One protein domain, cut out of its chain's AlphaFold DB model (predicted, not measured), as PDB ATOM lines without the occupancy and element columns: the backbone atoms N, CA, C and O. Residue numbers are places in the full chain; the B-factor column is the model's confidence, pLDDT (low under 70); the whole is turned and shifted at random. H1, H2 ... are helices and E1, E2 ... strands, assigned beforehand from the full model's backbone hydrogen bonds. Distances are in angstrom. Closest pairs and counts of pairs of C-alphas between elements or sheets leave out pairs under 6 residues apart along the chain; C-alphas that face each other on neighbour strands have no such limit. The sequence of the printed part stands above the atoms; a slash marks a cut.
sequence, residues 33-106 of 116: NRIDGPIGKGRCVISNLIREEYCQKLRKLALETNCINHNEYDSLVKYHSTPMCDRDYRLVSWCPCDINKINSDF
ATOM      1  N   ASN A  33     -76.223 -39.218 -25.292       90.31
ATOM      2  CA  ASN A  33     -77.073 -38.330 -26.068       90.31
ATOM      3  C   ASN A  33     -77.169 -36.980 -25.358       90.31
ATOM      4  O   ASN A  33     -77.805 -36.878 -24.311       90.31
ATOM      5  N   ARG A  34     -76.551 -35.943 -25.928       91.75
ATOM      6  CA  ARG A  34     -76.554 -34.596 -25.337       91.75
ATOM      7  C   ARG A  34     -77.863 -33.832 -25.571       91.75
ATOM      8  O   ARG A  34     -78.009 -32.729 -25.053       91.75
ATOM      9  N   ILE A  35     -78.772 -34.368 -26.387       92.00
ATOM     10  CA  ILE A  35     -79.974 -33.677 -26.860       92.00
ATOM     11  C   ILE A  35     -81.166 -34.106 -26.011       92.00
ATOM     12  O   ILE A  35     -81.714 -35.193 -26.187       92.00
ATOM     13  N   ASP A  36     -81.562 -33.219 -25.106       89.50
ATOM     14  CA  ASP A  36     -82.624 -33.409 -24.115       89.50
ATOM     15  C   ASP A  36     -83.979 -32.810 -24.538       89.50
ATOM     16  O   ASP A  36     -84.998 -33.058 -23.894       89.50
ATOM     17  N   GLY A  37     -84.024 -32.068 -25.645       87.44
ATOM     18  CA  GLY A  37     -85.244 -31.426 -26.118       87.44
ATOM     19  C   GLY A  37     -85.123 -30.798 -27.506       87.44
ATOM     20  O   GLY A  37     -84.119 -30.979 -28.194       87.44
ATOM     21  N   PRO A  38     -86.133 -30.031 -27.940       83.25
ATOM     22  CA  PRO A  38     -86.182 -29.472 -29.291       83.25
ATOM     23  C   PRO A  38     -85.271 -28.265 -29.522       83.25
ATOM     24  O   PRO A  38     -84.890 -28.000 -30.664       83.25
ATOM     25  N   ILE A  39     -84.876 -27.548 -28.470       86.62
ATOM     26  CA  ILE A  39     -84.012 -26.367 -28.566       86.62
ATOM     27  C   ILE A  39     -82.882 -26.501 -27.551       86.62
ATOM     28  O   ILE A  39     -83.131 -26.783 -26.382       86.62
ATOM     29  N   GLY A  40     -81.646 -26.301 -28.003       86.06
ATOM     30  CA  GLY A  40     -80.467 -26.357 -27.146       86.06
ATOM     31  C   GLY A  40     -80.157 -25.027 -26.466       86.06
ATOM     32  O   GLY A  40     -80.789 -24.002 -26.699       86.06
ATOM     33  N   LYS A  41     -79.086 -25.008 -25.669       77.88
ATOM     34  CA  LYS A  41     -78.647 -23.838 -24.877       77.88
ATOM     35  C   LYS A  41     -78.062 -22.668 -25.699       77.88
ATOM     36  O   LYS A  41     -77.409 -21.792 -25.138       77.88
ATOM     37  N   GLY A  42     -78.230 -22.657 -27.023       73.00
ATOM     38  CA  GLY A  42     -77.609 -21.678 -27.925       73.00
ATOM     39  C   GLY A  42     -78.615 -20.732 -28.571       73.00
ATOM     40  O   GLY A  42     -79.825 -20.882 -28.439       73.00
ATOM     41  N   ARG A  43     -78.103 -19.720 -29.282       73.94
ATOM     42  CA  ARG A  43     -78.942 -18.768 -30.020       73.94
ATOM     43  C   ARG A  43     -79.255 -19.319 -31.402       73.94
ATOM     44  O   ARG A  43     -78.374 -19.399 -32.254       73.94
ATOM     45  N   CYS A  44     -80.519 -19.641 -31.629       75.31
ATOM     46  CA  CYS A  44     -81.007 -20.012 -32.945       75.31
ATOM     47  C   CYS A  44     -81.314 -18.754 -33.753       75.31
ATOM     48  O   CYS A  44     -82.130 -17.930 -33.342       75.31
ATOM     49  N   VAL A  45     -80.668 -18.596 -34.911       64.94
ATOM     50  CA  VAL A  45     -81.127 -17.626 -35.911       64.94
ATOM     51  C   VAL A  45     -82.289 -18.285 -36.631       64.94
ATOM     52  O   VAL A  45     -82.120 -19.020 -37.602       64.94
ATOM     53  N   ILE A  46     -83.473 -18.096 -36.063       58.47
ATOM     54  CA  ILE A  46     -84.693 -18.695 -36.569       58.47
ATOM     55  C   ILE A  46     -85.131 -17.875 -37.785       58.47
ATOM     56  O   ILE A  46     -85.627 -16.760 -37.658       58.47
ATOM     57  N   SER A  47     -84.901 -18.419 -38.975       54.47
ATOM     58  CA  SER A  47     -85.484 -17.902 -40.210       54.47
ATOM     59  C   SER A  47     -86.662 -18.797 -40.576       54.47
ATOM     60  O   SER A  47     -86.496 -20.014 -40.626       54.47
ATOM     61  N   ASN A  48     -87.824 -18.206 -40.869       54.38
ATOM     62  CA  ASN A  48     -89.082 -18.874 -41.264       54.38
ATOM     63  C   ASN A  48     -88.988 -19.716 -42.562       54.38
ATOM     64  O   ASN A  48     -89.998 -20.011 -43.194       54.38
ATOM     65  N   LEU A  49     -87.782 -20.036 -43.027       56.03
ATOM     66  CA  LEU A  49     -87.486 -20.528 -44.368       56.03
ATOM     67  C   LEU A  49     -86.600 -21.778 -44.381       56.03
ATOM     68  O   LEU A  49     -86.242 -22.246 -45.464       56.03
ATOM     69  N   ILE A  50     -86.231 -22.336 -43.223       68.38
ATOM     70  CA  ILE A  50     -85.475 -23.589 -43.216       68.38
ATOM     71  C   ILE A  50     -86.428 -24.735 -43.569       68.38
ATOM     72  O   ILE A  50     -87.196 -25.228 -42.755       68.38
ATOM     73  N   ARG A  51     -86.390 -25.166 -44.832       77.19
ATOM     74  CA  ARG A  51     -87.138 -26.344 -45.290       77.19
ATOM     75  C   ARG A  51     -86.626 -27.603 -44.583       77.19
ATOM     76  O   ARG A  51     -85.416 -27.774 -44.442       77.19
ATOM     77  N   GLU A  52     -87.525 -28.529 -44.245       82.56
ATOM     78  CA  GLU A  52     -87.178 -29.814 -43.606       82.56
ATOM     79  C   GLU A  52     -86.108 -30.593 -44.394       82.56
ATOM     80  O   GLU A  52     -85.200 -31.178 -43.810       82.56
ATOM     81  N   GLU A  53     -86.137 -30.526 -45.729       86.62
ATOM     82  CA  GLU A  53     -85.106 -31.126 -46.588       86.62
ATOM     83  C   GLU A  53     -83.698 -30.586 -46.295       86.62
ATOM     84  O   GLU A  53     -82.717 -31.333 -46.317       86.62
ATOM     85  N   TYR A  54     -83.581 -29.284 -46.023       86.94
ATOM     86  CA  TYR A  54     -82.310 -28.662 -45.666       86.94
ATOM     87  C   TYR A  54     -81.863 -29.103 -44.273       86.94
ATOM     88  O   TYR A  54     -80.700 -29.456 -44.081       86.94
ATOM     89  N   CYS A  55     -82.795 -29.193 -43.327       88.44
ATOM     90  CA  CYS A  55     -82.517 -29.750 -42.009       88.44
ATOM     91  C   CYS A  55     -82.025 -31.194 -42.057       88.44
ATOM     92  O   CYS A  55     -81.045 -31.535 -41.397       88.44
ATOM     93  N   GLN A  56     -82.643 -32.042 -42.876       91.62
ATOM     94  CA  GLN A  56     -82.194 -33.418 -43.038       91.62
ATOM     95  C   GLN A  56     -80.767 -33.482 -43.602       91.62
ATOM     96  O   GLN A  56     -79.968 -34.303 -43.147       91.62
ATOM     97  N   LYS A  57     -80.418 -32.604 -44.552       93.06
ATOM     98  CA  LYS A  57     -79.043 -32.494 -45.068       93.06
ATOM     99  C   LYS A  57     -78.058 -32.089 -43.972       93.06
ATOM    100  O   LYS A  57     -76.999 -32.699 -43.874       93.06
ATOM    101  N   LEU A  58     -78.416 -31.122 -43.127       91.94
ATOM    102  CA  LEU A  58     -77.565 -30.695 -42.014       91.94
ATOM    103  C   LEU A  58     -77.370 -31.793 -40.963       91.94
ATOM    104  O   LEU A  58     -76.242 -32.011 -40.528       91.94
ATOM    105  N   ARG A  59     -78.426 -32.531 -40.597       94.31
ATOM    106  CA  ARG A  59     -78.310 -33.682 -39.683       94.31
ATOM    107  C   ARG A  59     -77.361 -34.743 -40.241       94.31
ATOM    108  O   ARG A  59     -76.498 -35.226 -39.517       94.31
ATOM    109  N   LYS A  60     -77.494 -35.082 -41.530       96.38
ATOM    110  CA  LYS A  60     -76.615 -36.056 -42.196       96.38
ATOM    111  C   LYS A  60     -75.165 -35.585 -42.215       96.38
ATOM    112  O   LYS A  60     -74.291 -36.333 -41.800       96.38
ATOM    113  N   LEU A  61     -74.922 -34.332 -42.599       95.19
ATOM    114  CA  LEU A  61     -73.578 -33.754 -42.603       95.19
ATOM    115  C   LEU A  61     -72.952 -33.761 -41.199       95.19
ATOM    116  O   LEU A  61     -71.779 -34.088 -41.038       95.19
ATOM    117  N   ALA A  62     -73.725 -33.422 -40.167       95.06
ATOM    118  CA  ALA A  62     -73.250 -33.448 -38.788       95.06
ATOM    119  C   ALA A  62     -72.913 -34.870 -38.311       95.06
ATOM    120  O   ALA A  62     -71.968 -35.043 -37.545       95.06
ATOM    121  N   LEU A  63     -73.654 -35.881 -38.774       95.88
ATOM    122  CA  LEU A  63     -73.361 -37.285 -38.492       95.88
ATOM    123  C   LEU A  63     -72.093 -37.752 -39.224       95.88
ATOM    124  O   LEU A  63     -71.227 -38.375 -38.622       95.88
ATOM    125  N   GLU A  64     -71.946 -37.400 -40.505       96.06
ATOM    126  CA  GLU A  64     -70.770 -37.732 -41.327       96.06
ATOM    127  C   GLU A  64     -69.483 -37.089 -40.794       96.06
ATOM    128  O   GLU A  64     -68.408 -37.682 -40.854       96.06
ATOM    129  N   THR A  65     -69.593 -35.882 -40.241       94.75
ATOM    130  CA  THR A  65     -68.468 -35.143 -39.651       94.75
ATOM    131  C   THR A  65     -68.189 -35.513 -38.193       94.75
ATOM    132  O   THR A  65     -67.295 -34.932 -37.583       94.75
ATOM    133  N   ASN A  66     -68.920 -36.481 -37.626       93.69
ATOM    134  CA  ASN A  66     -68.869 -36.864 -36.208       93.69
ATOM    135  C   ASN A  66     -69.162 -35.713 -35.227       93.69
ATOM    136  O   ASN A  66     -68.799 -35.792 -34.054       93.69
ATOM    137  N   CYS A  67     -69.849 -34.657 -35.673       94.25
ATOM    138  CA  CYS A  67     -70.332 -33.610 -34.773       94.25
ATOM    139  C   CYS A  67     -71.411 -34.115 -33.820       94.25
ATOM    140  O   CYS A  67     -71.460 -33.729 -32.642       94.25
ATOM    141  N   ILE A  68     -72.250 -35.002 -34.344       95.44
ATOM    142  CA  ILE A  68     -73.253 -35.735 -33.593       95.44
ATOM    143  C   ILE A  68     -73.054 -37.233 -33.780       95.44
ATOM    144  O   ILE A  68     -72.522 -37.683 -34.794       95.44
ATOM    145  N   ASN A  69     -73.510 -38.008 -32.805       95.00
ATOM    146  CA  ASN A  69     -73.597 -39.459 -32.918       95.00
ATOM    147  C   ASN A  69     -74.978 -39.911 -33.440       95.00
ATOM    148  O   ASN A  69     -75.873 -39.095 -33.664       95.00
ATOM    149  N   HIS A  70     -75.165 -41.221 -33.638       94.19
ATOM    150  CA  HIS A  70     -76.439 -41.771 -34.126       94.19
ATOM    151  C   HIS A  70     -77.616 -41.496 -33.174       94.19
ATOM    152  O   HIS A  70     -78.682 -41.106 -33.637       94.19
ATOM    153  N   ASN A  71     -77.422 -41.612 -31.857       94.19
ATOM    154  CA  ASN A  71     -78.486 -41.349 -30.878       94.19
ATOM    155  C   ASN A  71     -78.943 -39.883 -30.931       94.19
ATOM    156  O   ASN A  71     -80.128 -39.573 -30.828       94.19
ATOM    157  N   GLU A  72     -77.994 -38.969 -31.114       95.00
ATOM    158  CA  GLU A  72     -78.259 -37.539 -31.260       95.00
ATOM    159  C   GLU A  72     -78.942 -37.222 -32.588       95.00
ATOM    160  O   GLU A  72     -79.855 -36.400 -32.628       95.00
ATOM    161  N   TYR A  73     -78.544 -37.895 -33.668       95.44
ATOM    162  CA  TYR A  73     -79.233 -37.802 -34.952       95.44
ATOM    163  C   TYR A  73     -80.706 -38.203 -34.811       95.44
ATOM    164  O   TYR A  73     -81.586 -37.459 -35.249       95.44
ATOM    165  N   ASP A  74     -80.980 -39.325 -34.146       94.94
ATOM    166  CA  ASP A  74     -82.341 -39.811 -33.922       94.94
ATOM    167  C   ASP A  74     -83.159 -38.831 -33.068       94.94
ATOM    168  O   ASP A  74     -84.303 -38.518 -33.413       94.94
ATOM    169  N   SER A  75     -82.562 -38.256 -32.015       94.56
ATOM    170  CA  SER A  75     -83.184 -37.173 -31.240       94.56
ATOM    171  C   SER A  75     -83.510 -35.955 -32.108       94.56
ATOM    172  O   SER A  75     -84.612 -35.421 -32.036       94.56
ATOM    173  N   LEU A  76     -82.589 -35.514 -32.965       93.19
ATOM    174  CA  LEU A  76     -82.793 -34.353 -33.840       93.19
ATOM    175  C   LEU A  76     -83.887 -34.583 -34.880       93.19
ATOM    176  O   LEU A  76     -84.617 -33.650 -35.217       93.19
ATOM    177  N   VAL A  77     -84.014 -35.811 -35.387       92.88
ATOM    178  CA  VAL A  77     -85.130 -36.204 -36.254       92.88
ATOM    179  C   VAL A  77     -86.440 -36.164 -35.472       92.88
ATOM    180  O   VAL A  77     -87.389 -35.536 -35.936       92.88
ATOM    181  N   LYS A  78     -86.480 -36.768 -34.277       92.00
ATOM    182  CA  LYS A  78     -87.663 -36.787 -33.404       92.00
ATOM    183  C   LYS A  78     -88.145 -35.378 -33.060       92.00
ATOM    184  O   LYS A  78     -89.340 -35.118 -33.107       92.00
ATOM    185  N   TYR A  79     -87.224 -34.479 -32.730       88.94
ATOM    186  CA  TYR A  79     -87.547 -33.114 -32.324       88.94
ATOM    187  C   TYR A  79     -87.710 -32.131 -33.485       88.94
ATOM    188  O   TYR A  79     -87.946 -30.950 -33.244       88.94
ATOM    189  N   HIS A  80     -87.577 -32.582 -34.736       88.25
ATOM    190  CA  HIS A  80     -87.572 -31.697 -35.900       88.25
ATOM    191  C   HIS A  80     -86.553 -30.546 -35.768       88.25
ATOM    192  O   HIS A  80     -86.831 -29.404 -36.130       88.25
ATOM    193  N   SER A  81     -85.343 -30.862 -35.302       89.75
ATOM    194  CA  SER A  81     -84.277 -29.884 -35.040       89.75
ATOM    195  C   SER A  81     -83.012 -30.178 -35.840       89.75
ATOM    196  O   SER A  81     -82.760 -31.308 -36.236       89.75
ATOM    197  N   THR A  82     -82.206 -29.161 -36.115       91.44
ATOM    198  CA  THR A  82     -80.901 -29.233 -36.770       91.44
ATOM    199  C   THR A  82     -79.784 -28.991 -35.757       91.44
ATOM    200  O   THR A  82     -79.932 -28.135 -34.882       91.44
ATOM    201  N   PRO A  83     -78.644 -29.692 -35.866       92.81
ATOM    202  CA  PRO A  83     -77.492 -29.424 -35.021       92.81
ATOM    203  C   PRO A  83     -76.790 -28.130 -35.451       92.81
ATOM    204  O   PRO A  83     -76.837 -27.723 -36.613       92.81
ATOM    205  N   MET A  84     -76.104 -27.510 -34.500       91.56
ATOM    206  CA  MET A  84     -75.156 -26.419 -34.686       91.56
ATOM    207  C   MET A  84     -73.800 -26.901 -34.179       91.56
ATOM    208  O   MET A  84     -73.645 -27.207 -32.995       91.56
ATOM    209  N   CYS A  85     -72.839 -26.985 -35.092       91.00
ATOM    210  CA  CYS A  85     -71.488 -27.467 -34.831       91.00
ATOM    211  C   CYS A  85     -70.505 -26.294 -34.859       91.00
ATOM    212  O   CYS A  85     -70.662 -25.378 -35.672       91.00
ATOM    213  N   ASP A  86     -69.495 -26.312 -33.990       90.75
ATOM    214  CA  ASP A  86     -68.366 -25.385 -34.093       90.75
ATOM    215  C   ASP A  86     -67.391 -25.789 -35.219       90.75
ATOM    216  O   ASP A  86     -67.616 -26.740 -35.972       90.75
ATOM    217  N   ARG A  87     -66.290 -25.038 -35.349       91.31
ATOM    218  CA  ARG A  87     -65.237 -25.308 -36.344       91.31
ATOM    219  C   ARG A  87     -64.479 -26.613 -36.094       91.31
ATOM    220  O   ARG A  87     -63.861 -27.117 -37.025       91.31
ATOM    221  N   ASP A  88     -64.542 -27.139 -34.875       93.88
ATOM    222  CA  ASP A  88     -63.885 -28.378 -34.463       93.88
ATOM    223  C   ASP A  88     -64.845 -29.578 -34.560       93.88
ATOM    224  O   ASP A  88     -64.573 -30.632 -33.988       93.88
ATOM    225  N   TYR A  89     -65.984 -29.418 -35.249       91.38
ATOM    226  CA  TYR A  89     -67.047 -30.418 -35.340       91.38
ATOM    227  C   TYR A  89     -67.535 -30.884 -33.967       91.38
ATOM    228  O   TYR A  89     -67.772 -32.063 -33.749       91.38
ATOM    229  N   ARG A  90     -67.710 -29.974 -33.011       90.94
ATOM    230  CA  ARG A  90     -68.391 -30.278 -31.748       90.94
ATOM    231  C   ARG A  90     -69.780 -29.674 -31.765       90.94
ATOM    232  O   ARG A  90     -69.945 -28.498 -32.091       90.94
ATOM    233  N   LEU A  91     -70.777 -30.464 -31.372       92.06
ATOM    234  CA  LEU A  91     -72.127 -29.958 -31.135       92.06
ATOM    235  C   LEU A  91     -72.088 -28.881 -30.043       92.06
ATOM    236  O   LEU A  91     -71.754 -29.166 -28.894       92.06
ATOM    237  N   VAL A  92     -72.451 -27.654 -30.411       91.75
ATOM    238  CA  VAL A  92     -72.554 -26.511 -29.490       91.75
ATOM    239  C   VAL A  92     -74.000 -26.170 -29.153       91.75
ATOM    240  O   VAL A  92     -74.281 -25.635 -28.083       91.75
ATOM    241  N   SER A  93     -74.931 -26.454 -30.063       91.56
ATOM    242  CA  SER A  93     -76.358 -26.202 -29.875       91.56
ATOM    243  C   SER A  93     -77.185 -26.974 -30.900       91.56
ATOM    244  O   SER A  93     -76.633 -27.614 -31.792       91.56
ATOM    245  N   TRP A  94     -78.507 -26.894 -30.810       92.06
ATOM    246  CA  TRP A  94     -79.430 -27.372 -31.832       92.06
ATOM    247  C   TRP A  94     -80.663 -26.479 -31.875       92.06
ATOM    248  O   TRP A  94     -81.063 -25.886 -30.870       92.06
ATOM    249  N   CYS A  95     -81.234 -26.368 -33.067       88.00
ATOM    250  CA  CYS A  95     -82.271 -25.405 -33.385       88.00
ATOM    251  C   CYS A  95     -83.417 -26.062 -34.137       88.00
ATOM    252  O   CYS A  95     -83.171 -26.940 -34.953       88.00
ATOM    253  N   PRO A  96     -84.655 -25.626 -33.926       86.62
ATOM    254  CA  PRO A  96     -85.807 -26.195 -34.602       86.62
ATOM    255  C   PRO A  96     -85.800 -25.823 -36.090       86.62
ATOM    256  O   PRO A  96     -85.337 -24.749 -36.478       86.62
ATOM    257  N   CYS A  97     -86.311 -26.725 -36.922       82.19
ATOM    258  CA  CYS A  97     -86.361 -26.571 -38.376       82.19
ATOM    259  C   CYS A  97     -87.536 -25.717 -38.851       82.19
ATOM    260  O   CYS A  97     -87.408 -24.997 -39.833       82.19
ATOM    261  N   ASP A  98     -88.657 -25.757 -38.132       73.94
ATOM    262  CA  ASP A  98     -89.862 -24.984 -38.433       73.94
ATOM    263  C   ASP A  98     -90.532 -24.538 -37.128       73.94
ATOM    264  O   ASP A  98     -90.815 -25.367 -36.265       73.94
ATOM    265  N   ILE A  99     -90.809 -23.238 -36.986       61.88
ATOM    266  CA  ILE A  99     -91.481 -22.668 -35.807       61.88
ATOM    267  C   ILE A  99     -92.961 -23.055 -35.757       61.88
ATOM    268  O   ILE A  99     -93.534 -23.174 -34.675       61.88
ATOM    269  N   ASN A 100     -93.597 -23.284 -36.910       55.19
ATOM    270  CA  ASN A 100     -95.031 -23.566 -36.957       55.19
ATOM    271  C   ASN A 100     -95.380 -24.904 -36.288       55.19
ATOM    272  O   ASN A 100     -96.483 -25.051 -35.770       55.19
ATOM    273  N   LYS A 101     -94.428 -25.846 -36.237       52.69
ATOM    274  CA  LYS A 101     -94.551 -27.112 -35.496       52.69
ATOM    275  C   LYS A 101     -94.165 -27.013 -34.019       52.69
ATOM    276  O   LYS A 101     -94.676 -27.778 -33.209       52.69
ATOM    277  N   ILE A 102     -93.308 -26.065 -33.642       52.81
ATOM    278  CA  ILE A 102     -92.978 -25.832 -32.226       52.81
ATOM    279  C   ILE A 102     -94.244 -25.411 -31.480       52.81
ATOM    280  O   ILE A 102     -94.512 -25.922 -30.402       52.81
ATOM    281  N   ASN A 103     -95.067 -24.546 -32.079       45.25
ATOM    282  CA  ASN A 103     -96.298 -24.067 -31.450       45.25
ATOM    283  C   ASN A 103     -97.386 -25.147 -31.294       45.25
ATOM    284  O   ASN A 103     -98.279 -24.970 -30.469       45.25
ATOM    285  N   SER A 104     -97.334 -26.256 -32.043       47.69
ATOM    286  CA  SER A 104     -98.262 -27.379 -31.840       47.69
ATOM    287  C   SER A 104     -97.798 -28.343 -30.745       47.69
ATOM    288  O   SER A 104     -98.647 -28.871 -30.033       47.69
ATOM    289  N   ASP A 105     -96.484 -28.521 -30.566       45.84
ATOM    290  CA  ASP A 105     -95.925 -29.475 -29.594       45.84
ATOM    291  C   ASP A 105     -95.555 -28.833 -28.239       45.84
ATOM    292  O   ASP A 105     -95.530 -29.521 -27.223       45.84
ATOM    293  N   PHE A 106     -95.330 -27.512 -28.173       47.84
ATOM    294  CA  PHE A 106     -95.101 -26.776 -26.912       47.84
ATOM    295  C   PHE A 106     -96.381 -26.393 -26.160       47.84
ATOM    296  O   PHE A 106     -96.305 -25.851 -25.059       47.84
TER     297      PHE A 106
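This is residues 33 to 106 of the 116 residues of an uncharacterized protein of Fluviispira multicolorata (UniProt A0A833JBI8). A helical hairpin, H1 and H2, packs on a two-stranded hairpin, E1 and E2, with E1 the strand nearer to the helices, and the short helix H3 lies out at one end. Before H1, the long unnamed stretch of residues 33 to 51 runs from near H2 past E2 and round to where H1 begins. The 74 printed residues, with three named helices and two named strands in the order H1, H2, E1, E2, H3, are of the mixed class, and the sheet, E1 then E2, is antiparallel. The whole is compact, with a radius of gyration of the C-alphas of 11.2 A and spans of 32 by 22 by 20 A.

After residues 33 to 51 come H1, residues 52 to 64, and H2, residues 70 to 78, a helical hairpin. They touch, the closest C-alphas being those of Arg 59 and Tyr 73, 6.3 A apart, and run opposite ways at a shallow tilt of 9 degrees. E1, residues 81 to 85, and E2, residues 91 to 96, form a hairpin of antiparallel neighbour strands, with 153 degrees between their directions. N 82 and O 95, 2.7 A apart, and N 84 and O 93, 2.8 A, are within hydrogen-bond range. The closest C-alphas of H1 and E1 are those of Cys 55 and Thr 82, 5.5 A apart; those of H2 and E1 are Leu 76 and Thr 82, at 6.2 A. H1 and E2 are only just apart, with their closest C-alphas at 8.5 A. H3, residues 99 to 106, is apart from H1, H2 and E1; its closest C-alpha to E2 is that of Ile 102, 7.6 A from that of Pro 96. Each O i to N i+4 pair is within hydrogen-bond range in H1 and H2, and 3 of 4 in H3.

H1 begins with C-alpha 52 at (-87.178, -29.814, -43.606) and is 18.4 A long from first to last C-alpha. H2 measures 12.3 A, E1 13.0 A and E2 14.6 A, with C-alpha 81 of E1 at (-84.277, -29.884, -35.040). H3 measures 10.4 A and ends with C-alpha 106 at (-95.101, -26.776, -26.912).

The C-alphas farthest apart, those of Asp 88 and Ser 104, are 34.5 A apart. The printed part has no cut, and the four links between named elements are tight. The mean pLDDT of the printed part is 83.2; residues 45 to 50 and 99 to 106 are under 70, and H3 has a mean of 51.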